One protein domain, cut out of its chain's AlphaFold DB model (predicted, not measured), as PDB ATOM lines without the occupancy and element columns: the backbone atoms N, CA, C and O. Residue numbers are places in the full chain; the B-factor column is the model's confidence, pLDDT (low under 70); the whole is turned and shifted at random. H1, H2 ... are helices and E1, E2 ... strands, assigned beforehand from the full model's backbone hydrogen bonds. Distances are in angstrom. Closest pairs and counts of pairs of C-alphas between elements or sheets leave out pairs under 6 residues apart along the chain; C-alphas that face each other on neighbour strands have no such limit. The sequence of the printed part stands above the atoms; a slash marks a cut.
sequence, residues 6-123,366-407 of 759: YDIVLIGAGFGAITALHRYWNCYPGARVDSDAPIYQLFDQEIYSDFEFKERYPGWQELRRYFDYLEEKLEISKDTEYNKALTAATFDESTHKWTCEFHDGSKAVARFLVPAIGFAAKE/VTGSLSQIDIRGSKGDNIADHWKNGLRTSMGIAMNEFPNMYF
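AT A GLANCE: This is residues 6 to 123 and 366 to 407 of the 759 residues of the protein "Flavin-containing monooxygenase" of Carpinus fangiana (UniProt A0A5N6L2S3). The model has two lobes set end to end along its longest axis: a strongly twisted sheet of E1 to E5, with the small helices H5 and H6 near E5, and a loose group of H1, H2 and H3 with long loops. H4 lies on the stretch that leads from H3 back to E2, and the unnamed tail, residues 387 to 407, folds back toward E4. The printed part has 160 residues with six named helices and five named strands, in the order E1 H1 H2 H3 H4 E2 E3 E4 H5 E5 H6; the mixed sheet runs E1 E4 E3 E2 E5. The class is mixed, helices and strands, with under half of the residues in named elements. The whole is compact, with a radius of gyration of the C-alphas of 17.4 A, and its spans of 52 by 34 by 30 A make it only just elongated.

HOW THE PARTS SIT: E1, residues 6 to 11, is an edge strand and the parallel neighbour of E4, residues 107 to 115; N 9 and O 112 are 2.9 A apart, within hydrogen-bond range. H1, residues 22 to 25, touches H3, residues 60 to 74, through residues 60 to 64 of H3 alone; the closest C-alphas, of Arg 23 and Trp 60, are 5.3 A apart. H2, residues 45 to 50, is close to H3 but not clearly touching, at a steep tilt of 59 degrees, opposite ways; the closest C-alphas, of Ile 47 and Leu 70, are 7.7 A apart. H4, residues 76 to 79, is also close to H3 but not clearly touching; the C-alphas of Glu 71 and Ser 77 are the closest, 6.8 A. H1, H2, H3 and H4 are not on the sheet. E2, residues 86 to 92, E3, residues 97 to 102, and E4 form a meander, each strand the antiparallel neighbour of the one before, with hairpins E2 and E3, and E3 and E4. N 99 and O 90 are 2.8 A apart, and N 98 and O 110 are 2.7 A apart. E4 bends by 108 degrees at residue 111; it pairs with E3 over residues 107 to 110 and with E1 over 110 to 115. H5, residues 367 to 371, is not on the sheet. The other edge strand, E5, residues 374 to 376, is parallel to E2, with N 376 and O 89 at 2.8 A. H6, residues 383 to 386, only grazes the sheet and touches H5; the closest C-alphas, of Ser 371 and Ala 384, are 4.8 A apart. In H3 and H5 every O i to N i+4 pair is within hydrogen-bond range, in H2 1 of 2, and H1, H4 and H6 are too short for such a pair.

IN THESE COORDINATES: E1 begins with C-alpha 6 at (254.973, 143.453, 173.061) and measures 13.1 A. H3, the longest helix, runs 20.6 A from C-alpha 60 at (226.124, 152.453, 160.247). E2 measures 17.2 A, E3 16.3 A and E4 15.8 A. H6 ends with C-alpha 386 at (256.041, 169.427, 168.433).

THE WHOLE: The two C-alphas farthest apart, of Glu 55 and Ser 94, are 53.2 A apart. Residues 124 to 365 are not printed, and C-alphas 123 and 366 are 11.2 A apart across this cut, which lies in the link from E4 to H5. The link from H1 to H2 is long, with 19 residues. The mean pLDDT of the printed part is 86.9; residues 14 to 23 are under 70.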
ATOM      1  N   TYR A   6     255.420 143.812 174.403       94.94
ATOM      2  CA  TYR A   6     254.973 143.453 173.061       94.94
ATOM      3  C   TYR A   6     255.953 143.979 172.005       94.94
ATOM      4  O   TYR A   6     256.692 144.938 172.229       94.94
ATOM      5  N   ASP A   7     255.930 143.410 170.802       94.94
ATOM      6  CA  ASP A   7     256.644 144.017 169.676       94.94
ATOM      7  C   ASP A   7     255.911 145.260 169.156       94.94
ATOM      8  O   ASP A   7     256.540 146.277 168.864       94.94
ATOM      9  N   ILE A   8     254.579 145.204 169.081       94.25
ATOM     10  CA  ILE A   8     253.734 146.262 168.523       94.25
ATOM     11  C   ILE A   8     252.551 146.506 169.458       94.25
ATOM     12  O   ILE A   8     251.857 145.568 169.836       94.25
ATOM     13  N   VAL A   9     252.286 147.774 169.773       93.62
ATOM     14  CA  VAL A   9     251.014 148.215 170.360       93.62
ATOM     15  C   VAL A   9     250.266 149.045 169.325       93.62
ATOM     16  O   VAL A   9     250.740 150.099 168.894       93.62
ATOM     17  N   LEU A  10     249.093 148.559 168.921       90.75
ATOM     18  CA  LEU A  10     248.198 149.224 167.980       90.75
ATOM     19  C   LEU A  10     247.033 149.862 168.741       90.75
ATOM     20  O   LEU A  10     246.351 149.195 169.515       90.75
ATOM     21  N   ILE A  11     246.793 151.157 168.526       88.88
ATOM     22  CA  ILE A  11     245.713 151.890 169.200       88.88
ATOM     23  C   ILE A  11     244.576 152.158 168.219       88.88
ATOM     24  O   ILE A  11     244.724 152.972 167.311       88.88
ATOM     25  N   GLY A  12     243.428 151.517 168.448       82.75
ATOM     26  CA  GLY A  12     242.198 151.674 167.665       82.75
ATOM     27  C   GLY A  12     241.788 150.395 166.926       82.75
ATOM     28  O   GLY A  12     242.614 149.736 166.318       82.75
ATOM     29  N   ALA A  13     240.493 150.061 166.935       73.88
ATOM     30  CA  ALA A  13     239.942 148.828 166.343       73.88
ATOM     31  C   ALA A  13     239.095 149.097 165.071       73.88
ATOM     32  O   ALA A  13     237.982 148.599 164.896       73.88
ATOM     33  N   GLY A  14     239.581 149.996 164.209       67.00
ATOM     34  CA  GLY A  14     238.979 150.341 162.909       67.00
ATOM     35  C   GLY A  14     239.646 149.659 161.712       67.00
ATOM     36  O   GLY A  14     240.526 148.834 161.911       67.00
ATOM     37  N   PHE A  15     239.337 150.070 160.469       57.22
ATOM     38  CA  PHE A  15     240.148 149.714 159.275       57.22
ATOM     39  C   PHE A  15     241.531 150.398 159.255       57.22
ATOM     40  O   PHE A  15     241.960 150.942 158.239       57.22
ATOM     41  N   GLY A  16     242.214 150.481 160.394       58.72
ATOM     42  CA  GLY A  16     243.278 151.458 160.589       58.72
ATOM     43  C   GLY A  16     242.805 152.897 160.308       58.72
ATOM     44  O   GLY A  16     241.607 153.193 160.348       58.72
ATOM     45  N   ALA A  17     243.774 153.776 160.030       43.19
ATOM     46  CA  ALA A  17     243.713 155.119 159.421       43.19
ATOM     47  C   ALA A  17     242.347 155.781 159.117       43.19
ATOM     48  O   ALA A  17     242.132 156.941 159.461       43.19
ATOM     49  N   ILE A  18     241.446 155.099 158.404       42.75
ATOM     50  CA  ILE A  18     240.241 155.703 157.815       42.75
ATOM     51  C   ILE A  18     239.000 155.513 158.701       42.75
ATOM     52  O   ILE A  18     238.071 156.308 158.604       42.75
ATOM     53  N   THR A  19     238.958 154.520 159.600       47.19
ATOM     54  CA  THR A  19     237.720 154.209 160.350       47.19
ATOM     55  C   THR A  19     237.945 153.634 161.746       47.19
ATOM     56  O   THR A  19     237.266 152.685 162.151       47.19
ATOM     57  N   ALA A  20     238.862 154.206 162.524       36.72
ATOM     58  CA  ALA A  20     238.872 153.966 163.963       36.72
ATOM     59  C   ALA A  20     237.522 154.401 164.555       36.72
ATOM     60  O   ALA A  20     237.226 155.583 164.694       36.72
ATOM     61  N   LEU A  21     236.666 153.423 164.835       47.94
ATOM     62  CA  LEU A  21     235.459 153.539 165.650       47.94
ATOM     63  C   LEU A  21     234.330 154.488 165.184       47.94
ATOM     64  O   LEU A  21     233.326 154.571 165.892       47.94
ATOM     65  N   HIS A  22     234.379 155.118 164.000       52.19
ATOM     66  CA  HIS A  22     233.274 155.996 163.557       52.19
ATOM     67  C   HIS A  22     231.908 155.310 163.551       52.19
ATOM     68  O   HIS A  22     230.935 155.931 163.920       52.19
ATOM     69  N   ARG A  23     231.800 154.025 163.218       54.34
ATOM     70  CA  ARG A  23     230.501 153.314 163.195       54.34
ATOM     71  C   ARG A  23     229.975 152.885 164.575       54.34
ATOM     72  O   ARG A  23     228.786 152.595 164.714       54.34
ATOM     73  N   TYR A  24     230.850 152.781 165.581       72.88
ATOM     74  CA  TYR A  24     230.405 152.538 166.955       72.88
ATOM     75  C   TYR A  24     229.920 153.858 167.552       72.88
ATOM     76  O   TYR A  24     228.764 153.958 167.946       72.88
ATOM     77  N   TRP A  25     230.755 154.896 167.513       80.75
ATOM     78  CA  TRP A  25     230.455 156.190 168.130       80.75
ATOM     79  C   TRP A  25     229.449 157.040 167.341       80.75
ATOM     80  O   TRP A  25     228.506 157.584 167.916       80.75
ATOM     81  N   ASN A  26     229.595 157.117 166.017       86.44
ATOM     82  CA  ASN A  26     228.728 157.904 165.143       86.44
ATOM     83  C   ASN A  26     227.538 157.050 164.684       86.44
ATOM     84  O   ASN A  26     227.418 156.685 163.514       86.44
ATOM     85  N   CYS A  27     226.653 156.725 165.622       92.25
ATOM     86  CA  CYS A  27     225.389 156.028 165.368       92.25
ATOM     87  C   CYS A  27     224.182 156.981 165.398       92.25
ATOM     88  O   CYS A  27     223.078 156.587 165.773       92.25
ATOM     89  N   TYR A  28     224.397 158.251 165.040       94.12
ATOM     90  CA  TYR A  28     223.318 159.228 164.922       94.12
ATOM     91  C   TYR A  28     222.340 158.845 163.791       94.12
ATOM     92  O   TYR A  28     222.723 158.134 162.851       94.12
ATOM     93  N   PRO A  29     221.076 159.301 163.850       93.81
ATOM     94  CA  PRO A  29     220.084 159.043 162.813       93.81
ATOM     95  C   PRO A  29     220.594 159.472 161.433       93.81
ATOM     96  O   PRO A  29     221.001 160.613 161.235       93.81
ATOM     97  N   GLY A  30     220.596 158.535 160.482       92.75
ATOM     98  CA  GLY A  30     221.037 158.789 159.109       92.75
ATOM     99  C   GLY A  30     222.542 158.637 158.869       92.75
ATOM    100  O   GLY A  30     222.975 158.821 157.732       92.75
ATOM    101  N   ALA A  31     223.344 158.271 159.883       94.56
ATOM    102  CA  ALA A  31     224.782 158.052 159.710       94.56
ATOM    103  C   ALA A  31     225.071 156.973 158.651       94.56
ATOM    104  O   ALA A  31     224.643 155.817 158.769       94.56
ATOM    105  N   ARG A  32     225.799 157.366 157.601       93.12
ATOM    106  CA  ARG A  32     226.000 156.572 156.381       93.12
ATOM    107  C   ARG A  32     227.329 156.900 155.708       93.12
ATOM    108  O   ARG A  32     227.914 157.956 155.952       93.12
ATOM    109  N   VAL A  33     227.791 155.982 154.866       92.94
ATOM    110  CA  VAL A  33     228.947 156.166 153.978       92.94
ATOM    111  C   VAL A  33     228.614 157.027 152.763       92.94
ATOM    112  O   VAL A  33     227.478 157.047 152.298       92.94
ATOM    113  N   ASP A  34     229.647 157.651 152.198       93.25
ATOM    114  CA  ASP A  34     229.552 158.400 150.937       93.25
ATOM    115  C   ASP A  34     230.336 157.734 149.789       93.25
ATOM    116  O   ASP A  34     230.479 158.283 148.700       93.25
ATOM    117  N   SER A  35     230.879 156.548 150.043       91.81
ATOM    118  CA  SER A  35     231.614 155.736 149.079       91.81
ATOM    119  C   SER A  35     230.719 154.577 148.647       91.81
ATOM    120  O   SER A  35     230.297 153.797 149.501       91.81
ATOM    121  N   ASP A  36     230.391 154.481 147.356       90.00
ATOM    122  CA  ASP A  36     229.472 153.458 146.857       90.00
ATOM    123  C   ASP A  36     230.099 152.061 146.852       90.00
ATOM    124  O   ASP A  36     231.273 151.877 146.536       90.00
ATOM    125  N   ALA A  37     229.311 151.041 147.187       88.56
ATOM    126  CA  ALA A  37     229.765 149.660 147.084       88.56
ATOM    127  C   ALA A  37     230.229 149.336 145.639       88.56
ATOM    128  O   ALA A  37     229.576 149.752 144.675       88.56
ATOM    129  N   PRO A  38     231.342 148.594 145.473       90.38
ATOM    130  CA  PRO A  38     232.016 147.796 146.500       90.38
ATOM    131  C   PRO A  38     233.219 148.475 147.176       90.38
ATOM    132  O   PRO A  38     234.002 147.780 147.811       90.38
ATOM    133  N   ILE A  39     233.420 149.789 147.045       89.88
ATOM    134  CA  ILE A  39     234.730 150.393 147.357       89.88
ATOM    135  C   ILE A  39     234.997 150.602 148.860       89.88
ATOM    136  O   ILE A  39     236.148 150.735 149.263       89.88
ATOM    137  N   TYR A  40     233.957 150.651 149.703       90.00
ATOM    138  CA  TYR A  40     234.080 150.955 151.137       90.00
ATOM    139  C   TYR A  40     234.188 149.693 152.014       90.00
ATOM    140  O   TYR A  40     233.395 149.478 152.931       90.00
ATOM    141  N   GLN A  41     235.159 148.833 151.709       89.25
ATOM    142  CA  GLN A  41     235.454 147.591 152.436       89.25
ATOM    143  C   GLN A  41     236.915 147.156 152.211       89.25
ATOM    144  O   GLN A  41     237.628 147.785 151.430       89.25
ATOM    145  N   LEU A  42     237.366 146.088 152.878       87.69
ATOM    146  CA  LEU A  42     238.682 145.491 152.606       87.69
ATOM    147  C   LEU A  42     238.718 144.837 151.219       87.69
ATOM    148  O   LEU A  42     237.725 144.273 150.757       87.69
ATOM    149  N   PHE A  43     239.877 144.922 150.567       86.50
ATOM    150  CA  PHE A  43     240.081 144.514 149.174       86.50
ATOM    151  C   PHE A  43     240.553 143.062 149.019       86.50
ATOM    152  O   PHE A  43     240.678 142.587 147.892       86.50
ATOM    153  N   ASP A  44     240.830 142.352 150.114       86.81
ATOM    154  CA  ASP A  44     241.259 140.957 150.057       86.81
ATOM    155  C   ASP A  44     240.149 140.071 149.485       86.81
ATOM    156  O   ASP A  44     239.006 140.093 149.956       86.81
ATOM    157  N   GLN A  45     240.493 139.264 148.476       88.88
ATOM    158  CA  GLN A  45     239.541 138.394 147.784       88.88
ATOM    159  C   GLN A  45     238.846 137.427 148.726       88.88
ATOM    160  O   GLN A  45     237.638 137.220 148.606       88.88
ATOM    161  N   GLU A  46     239.576 136.887 149.696       89.12
ATOM    162  CA  GLU A  46     238.997 136.022 150.714       89.12
ATOM    163  C   GLU A  46     237.908 136.764 151.492       89.12
ATOM    164  O   GLU A  46     236.860 136.192 151.755       89.12
ATOM    165  N   ILE A  47     238.079 138.053 151.783       89.19
ATOM    166  CA  ILE A  47     237.129 138.838 152.575       89.19
ATOM    167  C   ILE A  47     235.898 139.227 151.756       89.19
ATOM    168  O   ILE A  47     234.776 139.000 152.212       89.19
ATOM    169  N   TYR A  48     236.062 139.817 150.569       91.00
ATOM    170  CA  TYR A  48     234.904 140.338 149.835       91.00
ATOM    171  C   TYR A  48     234.077 139.243 149.150       91.00
ATOM    172  O   TYR A  48     232.921 139.494 148.802       91.00
ATOM    173  N   SER A  49     234.626 138.038 148.949       88.69
ATOM    174  CA  SER A  49     233.908 136.930 148.300       88.69
ATOM    175  C   SER A  49     232.602 136.580 149.016       88.69
ATOM    176  O   SER A  49     231.562 136.482 148.362       88.69
ATOM    177  N   ASP A  50     232.613 136.536 150.350       89.75
ATOM    178  CA  ASP A  50     231.507 135.963 151.132       89.75
ATOM    179  C   ASP A  50     230.550 137.002 151.738       89.75
ATOM    180  O   ASP A  50     229.495 136.645 152.261       89.75
ATOM    181  N   PHE A  51     230.872 138.297 151.647       92.25
ATOM    182  CA  PHE A  51     230.038 139.359 152.214       92.25
ATOM    183  C   PHE A  51     229.322 140.178 151.138       92.25
ATOM    184  O   PHE A  51     229.923 140.594 150.148       92.25
ATOM    185  N   GLU A  52     228.032 140.442 151.325       93.06
ATOM    186  CA  GLU A  52     227.231 141.272 150.420       93.06
ATOM    187  C   GLU A  52     226.566 142.405 151.192       93.06
ATOM    188  O   GLU A  52     225.875 142.158 152.183       93.06
ATOM    189  N   PHE A  53     226.763 143.642 150.734       94.00
ATOM    190  CA  PHE A  53     225.992 144.801 151.183       94.00
ATOM    191  C   PHE A  53     224.602 144.810 150.535       94.00
ATOM    192  O   PHE A  53     224.437 144.358 149.403       94.00
ATOM    193  N   LYS A  54     223.607 145.335 151.250       94.56
ATOM    194  CA  LYS A  54     222.203 145.404 150.820       94.56
ATOM    195  C   LYS A  54     221.904 146.647 149.998       94.56
ATOM    196  O   LYS A  54     221.008 146.623 149.161       94.56
ATOM    197  N   GLU A  55     222.617 147.734 150.246       94.44
ATOM    198  CA  GLU A  55     222.369 149.034 149.626       94.44
ATOM    199  C   GLU A  55     223.658 149.659 149.090       94.44
ATOM    200  O   GLU A  55     224.761 149.326 149.526       94.44
ATOM    201  N   ARG A  56     223.514 150.577 148.128       95.44
ATOM    202  CA  ARG A  56     224.637 151.222 147.434       95.44
ATOM    203  C   ARG A  56     225.552 151.985 148.385       95.44
ATOM    204  O   ARG A  56     226.766 151.917 148.225       95.44
ATOM    205  N   TYR A  57     224.972 152.676 149.363       96.06
ATOM    206  CA  TYR A  57     225.701 153.384 150.416       96.06
ATOM    207  C   TYR A  57     225.297 152.842 151.790       96.06
ATOM    208  O   TYR A  57     224.336 153.349 152.363       96.06
ATOM    209  N   PRO A  58     225.975 151.821 152.329       93.88
ATOM    210  CA  PRO A  58     225.636 151.218 153.620       93.88
ATOM    211  C   PRO A  58     225.537 152.209 154.790       93.88
ATOM    212  O   PRO A  58     226.403 153.068 154.988       93.88
ATOM    213  N   GLY A  59     224.473 152.084 155.586       93.25
ATOM    214  CA  GLY A  59     224.321 152.781 156.868       93.25
ATOM    215  C   GLY A  59     225.213 152.205 157.977       93.25
ATOM    216  O   GLY A  59     225.808 151.134 157.835       93.25
ATOM    217  N   TRP A  60     225.283 152.889 159.123       91.44
ATOM    218  CA  TRP A  60     226.124 152.453 160.247       91.44
ATOM    219  C   TRP A  60     225.774 151.052 160.779       91.44
ATOM    220  O   TRP A  60     226.688 150.319 161.161       91.44
ATOM    221  N   GLN A  61     224.497 150.636 160.772       92.06
ATOM    222  CA  GLN A  61     224.110 149.280 161.192       92.06
ATOM    223  C   GLN A  61     224.684 148.215 160.256       92.06
ATOM    224  O   GLN A  61     225.148 147.167 160.701       92.06
ATOM    225  N   GLU A  62     224.669 148.481 158.952       92.56
ATOM    226  CA  GLU A  62     225.192 147.537 157.975       92.56
ATOM    227  C   GLU A  62     226.723 147.466 158.015       92.56
ATOM    228  O   GLU A  62     227.292 146.381 157.893       92.56
ATOM    229  N   LEU A  63     227.395 148.587 158.294       91.25
ATOM    230  CA  LEU A  63     228.824 148.569 158.591       91.25
ATOM    231  C   LEU A  63     229.144 147.763 159.854       91.25
ATOM    232  O   LEU A  63     230.156 147.076 159.869       91.25
ATOM    233  N   ARG A  64     228.320 147.814 160.910       90.75
ATOM    234  CA  ARG A  64     228.529 146.952 162.089       90.75
ATOM    235  C   ARG A  64     228.438 145.476 161.711       90.75
ATOM    236  O   ARG A  64     229.385 144.755 161.983       90.75
ATOM    237  N   ARG A  65     227.415 145.083 160.941       93.25
ATOM    238  CA  ARG A  65     227.294 143.717 160.399       93.25
ATOM    239  C   ARG A  65     228.529 143.287 159.601       93.25
ATOM    240  O   ARG A  65     228.939 142.136 159.690       93.25
ATOM    241  N   TYR A  66     229.110 144.188 158.808       92.12
ATOM    242  CA  TYR A  66     230.345 143.891 158.080       92.12
ATOM    243  C   TYR A  66     231.523 143.626 159.020       92.12
ATOM    244  O   TYR A  66     232.296 142.707 158.787       92.12
ATOM    245  N   PHE A  67     231.642 144.381 160.108       88.44
ATOM    246  CA  PHE A  67     232.697 144.150 161.090       88.44
ATOM    247  C   PHE A  67     232.467 142.939 161.982       88.44
ATOM    248  O   PHE A  67     233.446 142.294 162.331       88.44
ATOM    249  N   ASP A  68     231.219 142.595 162.288       90.12
ATOM    250  CA  ASP A  68     230.900 141.337 162.965       90.12
ATOM    251  C   ASP A  68     231.332 140.142 162.091       90.12
ATOM    252  O   ASP A  68     231.926 139.189 162.583       90.12
ATOM    253  N   TYR A  69     231.139 140.239 160.769       92.62
ATOM    254  CA  TYR A  69     231.670 139.266 159.807       92.62
ATOM    255  C   TYR A  69     233.209 139.222 159.787       92.62
ATOM    256  O   TYR A  69     233.796 138.146 159.699       92.62
ATOM    257  N   LEU A  70     233.882 140.373 159.867       90.31
ATOM    258  CA  LEU A  70     235.346 140.410 159.932       90.31
ATOM    259  C   LEU A  70     235.889 139.830 161.233       90.31
ATOM    260  O   LEU A  70     236.925 139.177 161.205       90.31
ATOM    261  N   GLU A  71     235.201 140.059 162.349       87.69
ATOM    262  CA  GLU A  71     235.525 139.429 163.624       87.69
ATOM    263  C   GLU A  71     235.444 137.907 163.501       87.69
ATOM    264  O   GLU A  71     236.412 137.229 163.821       87.69
ATOM    265  N   GLU A  72     234.347 137.373 162.958       89.19
ATOM    266  CA  GLU A  72     234.189 135.928 162.746       89.19
ATOM    267  C   GLU A  72     235.289 135.353 161.837       89.19
ATOM    268  O   GLU A  72     235.781 134.250 162.071       89.19
ATOM    269  N   LYS A  73     235.695 136.102 160.808       89.38
ATOM    270  CA  LYS A  73     236.636 135.621 159.791       89.38
ATOM    271  C   LYS A  73     238.111 135.762 160.170       89.38
ATOM    272  O   LYS A  73     238.923 134.957 159.721       89.38
ATOM    273  N   LEU A  74     238.467 136.797 160.928       86.56
ATOM    274  CA  LEU A  74     239.856 137.149 161.253       86.56
ATOM    275  C   LEU A  74     240.191 136.973 162.743       86.56
ATOM    276  O   LEU A  74     241.362 137.073 163.107       86.56
ATOM    277  N   GLU A  75     239.190 136.709 163.589       85.88
ATOM    278  CA  GLU A  75     239.308 136.556 165.046       85.88
ATOM    279  C   GLU A  75     240.015 137.744 165.721       85.88
ATOM    280  O   GLU A  75     240.914 137.568 166.543       85.88
ATOM    281  N   ILE A  76     239.648 138.974 165.352       84.44
ATOM    282  CA  ILE A  76     240.348 140.203 165.768       84.44
ATOM    283  C   ILE A  76     240.316 140.380 167.297       84.44
ATOM    284  O   ILE A  76     241.274 140.887 167.891       84.44
ATOM    285  N   SER A  77     239.246 139.934 167.960       84.31
ATOM    286  CA  SER A  77     239.069 140.081 169.407       84.31
ATOM    287  C   SER A  77     240.103 139.320 170.236       84.31
ATOM    288  O   SER A  77     240.336 139.699 171.382       84.31
ATOM    289  N   LYS A  78     240.760 138.284 169.688       87.31
ATOM    290  CA  LYS A  78     241.783 137.519 170.429       87.31
ATOM    291  C   LYS A  78     243.006 138.364 170.794       87.31
ATOM    292  O   LYS A  78     243.620 138.133 171.830       87.31
ATOM    293  N   ASP A  79     243.301 139.363 169.963       86.00
ATOM    294  CA  ASP A  79     244.450 140.261 170.089       86.00
ATOM    295  C   ASP A  79     244.025 141.694 170.472       86.00
ATOM    296  O   ASP A  79     244.825 142.627 170.395       86.00
ATOM    297  N   THR A  80     242.764 141.897 170.882       87.94
ATOM    298  CA  THR A  80     242.204 143.229 171.162       87.94
ATOM    299  C   THR A  80     241.726 143.368 172.604       87.94
ATOM    300  O   THR A  80     240.854 142.642 173.071       87.94
ATOM    301  N   GLU A  81     242.216 144.399 173.294       88.56
ATOM    302  CA  GLU A  81     241.671 144.831 174.583       88.56
ATOM    303  C   GLU A  81     240.706 146.014 174.395       88.56
ATOM    304  O   GLU A  81     241.113 147.150 174.138       88.56
ATOM    305  N   TYR A  82     239.403 145.756 174.521       87.19
ATOM    306  CA  TYR A  82     238.375 146.795 174.426       87.19
ATOM    307  C   TYR A  82     238.283 147.653 175.693       87.19
ATOM    308  O   TYR A  82     238.734 147.271 176.767       87.19
ATOM    309  N   ASN A  83     237.642 148.820 175.567       86.19
ATOM    310  CA  ASN A  83     237.460 149.790 176.656       86.19
ATOM    311  C   ASN A  83     238.778 150.265 177.290       86.19
ATOM    312  O   ASN A  83     238.786 150.695 178.436       86.19
ATOM    313  N   LYS A  84     239.888 150.221 176.545       88.44
ATOM    314  CA  LYS A  84     241.227 150.554 177.033       88.44
ATOM    315  C   LYS A  84     241.810 151.736 176.259       88.44
ATOM    316  O   LYS A  84     242.474 151.578 175.239       88.44
ATOM    317  N   ALA A  85     241.509 152.953 176.712       89.31
ATOM    318  CA  ALA A  85     242.000 154.172 176.070       89.31
ATOM    319  C   ALA A  85     243.455 154.473 176.471       89.31
ATOM    320  O   ALA A  85     243.766 154.491 177.662       89.31
ATOM    321  N   LEU A  86     244.323 154.735 175.486       92.56
ATOM    322  CA  LEU A  86     245.690 155.221 175.709       92.56
ATOM    323  C   LEU A  86     245.642 156.668 176.219       92.56
ATOM    324  O   LEU A  86     245.062 157.531 175.558       92.56
ATOM    325  N   THR A  87     246.258 156.934 177.367       94.38
ATOM    326  CA  THR A  87     246.315 158.271 177.981       94.38
ATOM    327  C   THR A  87     247.696 158.905 177.855       94.38
ATOM    328  O   THR A  87     247.786 160.113 177.629       94.38
ATOM    329  N   ALA A  88     248.759 158.101 177.931       96.19
ATOM    330  CA  ALA A  88     250.132 158.558 177.752       96.19
ATOM    331  C   ALA A  88     251.000 157.502 177.059       96.19
ATOM    332  O   ALA A  88     250.776 156.301 177.202       96.19
ATOM    333  N   ALA A  89     252.017 157.946 176.322       96.94
ATOM    334  CA  ALA A  89     253.044 157.073 175.764       96.94
ATOM    335  C   ALA A  89     254.398 157.784 175.791       96.94
ATOM    336  O   ALA A  89     254.519 158.879 175.257       96.94
ATOM    337  N   THR A  90     255.420 157.178 176.390       97.38
ATOM    338  CA  THR A  90     256.762 157.780 176.494       97.38
ATOM    339  C   THR A  90     257.805 156.869 175.869       97.38
ATOM    340  O   THR A  90     257.844 155.680 176.191       97.38
ATOM    341  N   PHE A  91     258.645 157.411 174.987       97.25
ATOM    342  CA  PHE A  91     259.769 156.675 174.414       97.25
ATOM    343  C   PHE A  91     260.994 156.719 175.332       97.25
ATOM    344  O   PHE A  91     261.404 157.785 175.784       97.25
ATOM    345  N   ASP A  92     261.595 155.561 175.572       94.75
ATOM    346  CA  ASP A  92     262.829 155.410 176.336       94.75
ATOM    347  C   ASP A  92     264.012 155.167 175.384       94.75
ATOM    348  O   ASP A  92     264.104 154.126 174.729       94.75
ATOM    349  N   GLU A  93     264.938 156.132 175.321       93.12
ATOM    350  CA  GLU A  93     266.145 156.044 174.488       93.12
ATOM    351  C   GLU A  93     267.124 154.956 174.948       93.12
ATOM    352  O   GLU A  93     267.909 154.473 174.140       93.12
ATOM    353  N   SER A  94     267.091 154.525 176.211       94.44
ATOM    354  CA  SER A  94     268.004 153.483 176.697       94.44
ATOM    355  C   SER A  94     267.579 152.081 176.258       94.44
ATOM    356  O   SER A  94     268.421 151.211 176.031       94.44
ATOM    357  N   THR A  95     266.271 151.863 176.108       94.44
ATOM    358  CA  THR A  95     265.690 150.564 175.745       94.44
ATOM    359  C   THR A  95     265.146 150.517 174.319       94.44
ATOM    360  O   THR A  95     264.830 149.433 173.827       94.44
ATOM    361  N   HIS A  96     265.061 151.669 173.643       95.38
ATOM    362  CA  HIS A  96     264.437 151.860 172.331       95.38
ATOM    363  C   HIS A  96     262.975 151.377 172.275       95.38
ATOM    364  O   HIS A  96     262.535 150.798 171.274       95.38
ATOM    365  N   LYS A  97     262.225 151.592 173.362       97.06
ATOM    366  CA  LYS A  97     260.849 151.113 173.538       97.06
ATOM    367  C   LYS A  97     259.919 152.223 174.023       97.06
ATOM    368  O   LYS A  97     260.324 153.157 174.704       97.06
ATOM    369  N   TRP A  98     258.645 152.078 173.691       97.81
ATOM    370  CA  TRP A  98     257.535 152.880 174.184       97.81
ATOM    371  C   TRP A  98     256.957 152.268 175.457       97.81
ATOM    372  O   TRP A  98     256.603 151.093 175.473       97.81
ATOM    373  N   THR A  99     256.787 153.075 176.500       97.50
ATOM    374  CA  THR A  99     255.936 152.744 177.650       97.50
ATOM    375  C   THR A  99     254.575 153.395 177.443       97.50
ATOM    376  O   THR A  99     254.479 154.620 177.420       97.50
ATOM    377  N   CYS A 100     253.537 152.581 177.275       96.94
ATOM    378  CA  CYS A 100     252.150 152.990 177.074       96.94
ATOM    379  C   CYS A 100     251.378 152.901 178.393       96.94
ATOM    380  O   CYS A 100     251.436 151.874 179.070       96.94
ATOM    381  N   GLU A 101     250.636 153.950 178.736       96.94
ATOM    382  CA  GLU A 101     249.770 154.025 179.914       96.94
ATOM    383  C   GLU A 101     248.315 154.198 179.485       96.94
ATOM    384  O   GLU A 101     248.003 154.967 178.569       96.94
ATOM    385  N   PHE A 102     247.420 153.477 180.154       95.06
ATOM    386  CA  PHE A 102     246.005 153.437 179.811       95.06
ATOM    387  C   PHE A 102     245.139 154.044 180.916       95.06
ATOM    388  O   PHE A 102     245.556 154.186 182.065       95.06
ATOM    389  N   HIS A 103     243.903 154.403 180.566       93.19
ATOM    390  CA  HIS A 103     242.983 155.108 181.467       93.19
ATOM    391  C   HIS A 103     242.635 154.344 182.760       93.19
ATOM    392  O   HIS A 103     242.248 154.965 183.746       93.19
ATOM    393  N   ASP A 104     242.773 153.017 182.762       92.12
ATOM    394  CA  ASP A 104     242.537 152.136 183.911       92.12
ATOM    395  C   ASP A 104     243.768 152.022 184.834       92.12
ATOM    396  O   ASP A 104     243.744 151.299 185.830       92.12
ATOM    397  N   GLY A 105     244.852 152.734 184.507       92.38
ATOM    398  CA  GLY A 105     246.127 152.717 185.219       92.38
ATOM    399  C   GLY A 105     247.060 151.569 184.821       92.38
ATOM    400  O   GLY A 105     248.181 151.497 185.332       92.38
ATOM    401  N   SER A 106     246.641 150.674 183.921       94.56
ATOM    402  CA  SER A 106     247.507 149.616 183.399       94.56
ATOM    403  C   SER A 106     248.591 150.180 182.473       94.56
ATOM    404  O   SER A 106     248.476 151.284 181.932       94.56
ATOM    405  N   LYS A 107     249.675 149.414 182.299       96.19
ATOM    406  CA  LYS A 107     250.804 149.774 181.434       96.19
ATOM    407  C   LYS A 107     251.164 148.628 180.498       96.19
ATOM    408  O   LYS A 107     250.961 147.468 180.850       96.19
ATOM    409  N   ALA A 108     251.749 148.962 179.356       96.31
ATOM    410  CA  ALA A 108     252.383 148.020 178.439       96.31
ATOM    411  C   ALA A 108     253.671 148.625 177.873       96.31
ATOM    412  O   ALA A 108     253.768 149.842 177.712       96.31
ATOM    413  N   VAL A 109     254.654 147.788 177.557       97.38
ATOM    414  CA  VAL A 109     255.889 148.199 176.878       97.38
ATOM    415  C   VAL A 109     255.876 147.659 175.452       97.38
ATOM    416  O   VAL A 109     255.500 146.509 175.243       97.38
ATOM    417  N   ALA A 110     256.279 148.463 174.468       97.12
ATOM    418  CA  ALA A 110     256.297 148.052 173.067       97.12
ATOM    419  C   ALA A 110     257.506 148.574 172.295       97.12
ATOM    420  O   ALA A 110     257.954 149.693 172.530       97.12
ATOM    421  N   ARG A 111     258.017 147.811 171.323       96.62
ATOM    422  CA  ARG A 111     259.048 148.329 170.403       96.62
ATOM    423  C   ARG A 111     258.466 149.355 169.436       96.62
ATOM    424  O   ARG A 111     259.088 150.392 169.217       96.62
ATOM    425  N   PHE A 112     257.288 149.069 168.884       96.31
ATOM    426  CA  PHE A 112     256.578 149.925 167.940       96.31
ATOM    427  C   PHE A 112     255.235 150.391 168.500       96.31
ATOM    428  O   PHE A 112     254.477 149.601 169.066       96.31
ATOM    429  N   LEU A 113     254.921 151.667 168.280       95.00
ATOM    430  CA  LEU A 113     253.632 152.263 168.619       95.00
ATOM    431  C   LEU A 113     252.901 152.656 167.333       95.00
ATOM    432  O   LEU A 113     253.391 153.475 166.555       95.00
ATOM    433  N   VAL A 114     251.716 152.090 167.111       92.19
ATOM    434  CA  VAL A 114     250.913 152.337 165.906       92.19
ATOM    435  C   VAL A 114     249.570 152.953 166.293       92.19
ATOM    436  O   VAL A 114     248.587 152.231 166.483       92.19
ATOM    437  N   PRO A 115     249.478 154.286 166.447       87.81
ATOM    438  CA  PRO A 115     248.206 154.910 166.742       87.81
ATOM    439  C   PRO A 115     247.369 155.019 165.462       87.81
ATOM    440  O   PRO A 115     247.622 155.833 164.571       87.81
ATOM    441  N   ALA A 116     246.340 154.183 165.390       84.06
ATOM    442  CA  ALA A 116     245.373 154.077 164.308       84.06
ATOM    443  C   ALA A 116     244.001 154.596 164.767       84.06
ATOM    444  O   ALA A 116     242.984 153.926 164.627       84.06
ATOM    445  N   ILE A 117     243.990 155.802 165.337       77.75
ATOM    446  CA  ILE A 117     242.839 156.422 166.020       77.75
ATOM    447  C   ILE A 117     241.940 157.272 165.107       77.75
ATOM    448  O   ILE A 117     240.924 157.799 165.554       77.75
ATOM    449  N   GLY A 118     242.281 157.371 163.819       74.75
ATOM    450  CA  GLY A 118     241.503 158.094 162.813       74.75
ATOM    451  C   GLY A 118     241.599 159.618 162.927       74.75
ATOM    452  O   GLY A 118     242.204 160.167 163.843       74.75
ATOM    453  N   PHE A 119     241.006 160.324 161.960       74.69
ATOM    454  CA  PHE A 119     241.060 161.789 161.904       74.69
ATOM    455  C   PHE A 119     239.996 162.486 162.760       74.69
ATOM    456  O   PHE A 119     240.120 163.678 163.023       74.69
ATOM    457  N   ALA A 120     238.938 161.789 163.161       74.81
ATOM    458  CA  ALA A 120     237.778 162.376 163.826       74.81
ATOM    459  C   ALA A 120     237.498 161.649 165.146       74.81
ATOM    460  O   ALA A 120     236.429 161.074 165.331       74.81
ATOM    461  N   ALA A 121     238.500 161.644 166.031       76.50
ATOM    462  CA  ALA A 121     238.388 161.077 167.373       76.50
ATOM    463  C   ALA A 121     237.920 162.108 168.413       76.50
ATOM    464  O   ALA A 121     237.138 161.771 169.295       76.50
ATOM    465  N   LYS A 122     238.386 163.360 168.312       85.25
ATOM    466  CA  LYS A 122     238.086 164.429 169.274       85.25
ATOM    467  C   LYS A 122     236.989 165.345 168.744       85.25
ATOM    468  O   LYS A 122     237.207 166.072 167.770       85.25
ATOM    469  N   GLU A 123     235.814 165.306 169.364       90.50
ATOM    470  CA  GLU A 123     234.710 166.195 169.011       90.50
ATOM    471  C   GLU A 123     235.084 167.670 169.187       90.50
ATOM    472  O   GLU A 123     235.836 168.046 170.091       90.50
ATOM    473  N   VAL A 366     242.256 165.458 162.543       70.31
ATOM    474  CA  VAL A 366     243.603 164.940 162.306       70.31
ATOM    475  C   VAL A 366     244.594 165.195 163.449       70.31
ATOM    476  O   VAL A 366     245.025 164.239 164.090       70.31
ATOM    477  N   THR A 367     244.938 166.449 163.756       76.44
ATOM    478  CA  THR A 367     245.867 166.780 164.849       76.44
ATOM    479  C   THR A 367     245.258 166.501 166.213       76.44
ATOM    480  O   THR A 367     245.929 165.910 167.056       76.44
ATOM    481  N   GLY A 368     243.985 166.861 166.415       73.75
ATOM    482  CA  GLY A 368     243.285 166.695 167.690       73.75
ATOM    483  C   GLY A 368     243.212 165.256 168.178       73.75
ATOM    484  O   GLY A 368     243.202 165.008 169.381       73.75
ATOM    485  N   SER A 369     243.205 164.303 167.243       78.81
ATOM    486  CA  SER A 369     243.112 162.884 167.574       78.81
ATOM    487  C   SER A 369     244.357 162.404 168.319       78.81
ATOM    488  O   SER A 369     244.220 161.695 169.308       78.81
ATOM    489  N   LEU A 370     245.553 162.827 167.898       84.12
ATOM    490  CA  LEU A 370     246.815 162.456 168.549       84.12
ATOM    491  C   LEU A 370     247.204 163.423 169.674       84.12
ATOM    492  O   LEU A 370     247.713 162.985 170.698       84.12
ATOM    493  N   SER A 371     246.928 164.722 169.522       85.06
ATOM    494  CA  SER A 371     247.325 165.746 170.499       85.06
ATOM    495  C   SER A 371     246.531 165.716 171.810       85.06
ATOM    496  O   SER A 371     246.900 166.406 172.756       85.06
ATOM    497  N   GLN A 372     245.448 164.935 171.884       85.06
ATOM    498  CA  GLN A 372     244.732 164.672 173.137       85.06
ATOM    499  C   GLN A 372     245.425 163.637 174.039       85.06
ATOM    500  O   GLN A 372     245.029 163.494 175.192       85.06
ATOM    501  N   ILE A 373     246.423 162.911 173.523       89.75
ATOM    502  CA  ILE A 373     247.184 161.886 174.246       89.75
ATOM    503  C   ILE A 373     248.540 162.489 174.644       89.75
ATOM    504  O   ILE A 373     249.166 163.177 173.833       89.75
ATOM    505  N   ASP A 374     249.031 162.229 175.863       94.19
ATOM    506  CA  ASP A 374     250.377 162.659 176.278       94.19
ATOM    507  C   ASP A 374     251.451 161.746 175.664       94.19
ATOM    508  O   ASP A 374     251.975 160.841 176.313       94.19
ATOM    509  N   ILE A 375     251.729 161.936 174.372       94.75
ATOM    510  CA  ILE A 375     252.752 161.181 173.637       94.75
ATOM    511  C   ILE A 375     254.059 161.966 173.664       94.75
ATOM    512  O   ILE A 375     254.133 163.050 173.087       94.75
ATOM    513  N   ARG A 376     255.094 161.404 174.287       95.88
ATOM    514  CA  ARG A 376     256.414 162.012 174.469       95.88
ATOM    515  C   ARG A 376     257.480 161.264 173.683       95.88
ATOM    516  O   ARG A 376     257.701 160.073 173.904       95.88
ATOM    517  N   GLY A 377     258.120 161.981 172.762       93.38
ATOM    518  CA  GLY A 377     259.189 161.460 171.916       93.38
ATOM    519  C   GLY A 377     260.523 161.310 172.651       93.38
ATOM    520  O   GLY A 377     260.610 161.451 173.869       93.38
ATOM    521  N   SER A 378     261.589 161.071 171.893       90.94
ATOM    522  CA  SER A 378     262.917 160.743 172.429       90.94
ATOM    523  C   SER A 378     263.559 161.885 173.243       90.94
ATOM    524  O   SER A 378     264.313 161.645 174.178       90.94
ATOM    525  N   LYS A 379     263.176 163.138 172.960       85.06
ATOM    526  CA  LYS A 379     263.604 164.336 173.709       85.06
ATOM    527  C   LYS A 379     262.701 164.699 174.896       85.06
ATOM    528  O   LYS A 379     262.934 165.710 175.548       85.06
ATOM    529  N   GLY A 380     261.652 163.915 175.159       82.38
ATOM    530  CA  GLY A 380     260.659 164.180 176.210       82.38
ATOM    531  C   GLY A 380     259.570 165.201 175.844       82.38
ATOM    532  O   GLY A 380     258.616 165.373 176.613       82.38
ATOM    533  N   ASP A 381     259.676 165.837 174.673       84.94
ATOM    534  CA  ASP A 381     258.677 166.765 174.140       84.94
ATOM    535  C   ASP A 381     257.371 166.040 173.792       84.94
ATOM    536  O   ASP A 381     257.379 164.949 173.213       84.94
ATOM    537  N   ASN A 382     256.240 166.670 174.119       90.62
ATOM    538  CA  ASN A 382     254.917 166.158 173.776       90.62
ATOM    539  C   ASN A 382     254.610 166.414 172.283       90.62
ATOM    540  O   ASN A 382     254.948 167.460 171.725       90.62
ATOM    541  N   ILE A 383     253.922 165.478 171.626       89.56
ATOM    542  CA  ILE A 383     253.449 165.583 170.236       89.56
ATOM    543  C   ILE A 383     252.677 166.883 169.941       89.56
ATOM    544  O   ILE A 383     252.853 167.487 168.881       89.56
ATOM    545  N   ALA A 384     251.862 167.358 170.883       87.44
ATOM    546  CA  ALA A 384     251.129 168.613 170.780       87.44
ATOM    547  C   ALA A 384     252.078 169.819 170.727       87.44
ATOM    548  O   ALA A 384     251.850 170.745 169.946       87.44
ATOM    549  N   ASP A 385     253.164 169.788 171.506       87.12
ATOM    550  CA  ASP A 385     254.199 170.823 171.502       87.12
ATOM    551  C   ASP A 385     254.994 170.809 170.195       87.12
ATOM    552  O   ASP A 385     255.199 171.863 169.586       87.12
ATOM    553  N   HIS A 386     255.350 169.616 169.709       85.44
ATOM    554  CA  HIS A 386     256.041 169.427 168.433       85.44
ATOM    555  C   HIS A 386     255.242 170.005 167.246       85.44
ATOM    556  O   HIS A 386     255.815 170.513 166.278       85.44
ATOM    557  N   TRP A 387     253.908 169.996 167.327       86.25
ATOM    558  CA  TRP A 387     253.015 170.522 166.291       86.25
ATOM    559  C   TRP A 387     252.560 171.972 166.476       86.25
ATOM    560  O   TRP A 387     251.869 172.490 165.595       86.25
ATOM    561  N   LYS A 388     252.974 172.671 167.543       83.75
ATOM    562  CA  LYS A 388     252.599 174.084 167.782       83.75
ATOM    563  C   LYS A 388     252.883 174.999 166.588       83.75
ATOM    564  O   LYS A 388     252.101 175.898 166.303       83.75
ATOM    565  N   ASN A 389     253.976 174.741 165.868       79.75
ATOM    566  CA  ASN A 389     254.411 175.524 164.705       79.75
ATOM    567  C   ASN A 389     253.997 174.895 163.360       79.75
ATOM    568  O   ASN A 389     254.633 175.133 162.328       79.75
ATOM    569  N   GLY A 390     252.953 174.065 163.378       77.38
ATOM    570  CA  GLY A 390     252.410 173.366 162.221       77.38
ATOM    571  C   GLY A 390     252.829 171.899 162.148       77.38
ATOM    572  O   GLY A 390     253.880 171.484 162.636       77.38
ATOM    573  N   LEU A 391     251.994 171.100 161.486       81.19
ATOM    574  CA  LEU A 391     252.219 169.668 161.351       81.19
ATOM    575  C   LEU A 391     253.404 169.350 160.421       81.19
ATOM    576  O   LEU A 391     253.435 169.724 159.237       81.19
ATOM    577  N   ARG A 392     254.348 168.558 160.935       81.12
ATOM    578  CA  ARG A 392     255.500 168.031 160.199       81.12
ATOM    579  C   ARG A 392     255.526 166.514 160.314       81.12
ATOM    580  O   ARG A 392     255.619 165.972 161.406       81.12
ATOM    581  N   THR A 393     255.426 165.842 159.175       85.00
ATOM    582  CA  THR A 393     255.499 164.383 159.080       85.00
ATOM    583  C   THR A 393     256.351 164.004 157.873       85.00
ATOM    584  O   THR A 393     256.460 164.767 156.911       85.00
ATOM    585  N   SER A 394     256.967 162.829 157.935       84.56
ATOM    586  CA  SER A 394     257.625 162.166 156.815       84.56
ATOM    587  C   SER A 394     256.610 161.266 156.116       84.56
ATOM    588  O   SER A 394     256.014 160.390 156.750       84.56
ATOM    589  N   MET A 395     256.361 161.534 154.829       80.44
ATOM    590  CA  MET A 395     255.427 160.793 153.956       80.44
ATOM    591  C   MET A 395     253.993 160.649 154.497       80.44
ATOM    592  O   MET A 395     253.204 159.856 153.995       80.44
ATOM    593  N   GLY A 396     253.635 161.407 155.533       79.38
ATOM    594  CA  GLY A 396     252.348 161.273 156.193       79.38
ATOM    595  C   GLY A 396     252.200 160.068 157.130       79.38
ATOM    596  O   GLY A 396     251.077 159.871 157.583       79.38
ATOM    597  N   ILE A 397     253.268 159.323 157.448       85.00
ATOM    598  CA  ILE A 397     253.202 158.078 158.252       85.00
ATOM    599  C   ILE A 397     254.099 158.063 159.500       85.00
ATOM    600  O   ILE A 397     253.883 157.267 160.408       85.00
ATOM    601  N   ALA A 398     255.115 158.923 159.547       89.06
ATOM    602  CA  ALA A 398     256.073 159.003 160.649       89.06
ATOM    603  C   ALA A 398     256.469 160.461 160.906       89.06
ATOM    604  O   ALA A 398     256.161 161.346 160.103       89.06
ATOM    605  N   MET A 399     257.167 160.741 162.003       88.12
ATOM    606  CA  MET A 399     257.685 162.080 162.293       88.12
ATOM    607  C   MET A 399     259.049 162.021 162.983       88.12
ATOM    608  O   MET A 399     259.398 161.022 163.607       88.12
ATOM    609  N   ASN A 400     259.826 163.093 162.835       88.50
ATOM    610  CA  ASN A 400     261.108 163.235 163.521       88.50
ATOM    611  C   ASN A 400     260.892 163.266 165.044       88.50
ATOM    612  O   ASN A 400     259.882 163.803 165.473       88.50
ATOM    613  N   GLU A 401     261.839 162.746 165.833       90.69
ATOM    614  CA  GLU A 401     261.819 162.708 167.317       90.69
ATOM    615  C   GLU A 401     260.822 161.725 167.958       90.69
ATOM    616  O   GLU A 401     260.853 161.535 169.171       90.69
ATOM    617  N   PHE A 402     260.007 161.022 167.166       94.06
ATOM    618  CA  PHE A 402     259.103 159.963 167.636       94.06
ATOM    619  C   PHE A 402     259.494 158.622 166.986       94.06
ATOM    620  O   PHE A 402     258.807 158.140 166.080       94.06
ATOM    621  N   PRO A 403     260.641 158.034 167.379       94.50
ATOM    622  CA  PRO A 403     261.158 156.805 166.780       94.50
ATOM    623  C   PRO A 403     260.202 155.626 166.984       94.50
ATOM    624  O   PRO A 403     259.495 155.541 167.985       94.50
ATOM    625  N   ASN A 404     260.180 154.704 166.019       95.00
ATOM    626  CA  ASN A 404     259.320 153.514 166.017       95.00
ATOM    627  C   ASN A 404     257.811 153.793 166.193       95.00
ATOM    628  O   ASN A 404     257.045 152.870 166.471       95.00
ATOM    629  N   MET A 405     257.373 155.043 166.023       93.88
ATOM    630  CA  MET A 405     255.964 155.406 166.018       93.88
ATOM    631  C   MET A 405     255.486 155.635 164.585       93.88
ATOM    632  O   MET A 405     256.008 156.504 163.881       93.88
ATOM    633  N   TYR A 406     254.465 154.884 164.171       89.88
ATOM    634  CA  TYR A 406     253.879 154.973 162.834       89.88
ATOM    635  C   TYR A 406     252.382 155.205 162.930       89.88
ATOM    636  O   TYR A 406     251.647 154.368 163.437       89.88
ATOM    637  N   PHE A 407     251.906 156.328 162.419       80.25
ATOM    638  CA  PHE A 407     250.480 156.631 162.387       80.25
ATOM    639  C   PHE A 407     249.943 156.426 160.976       80.25
ATOM    640  O   PHE A 407     250.597 156.717 159.975       80.25
TER     641      PHE A 407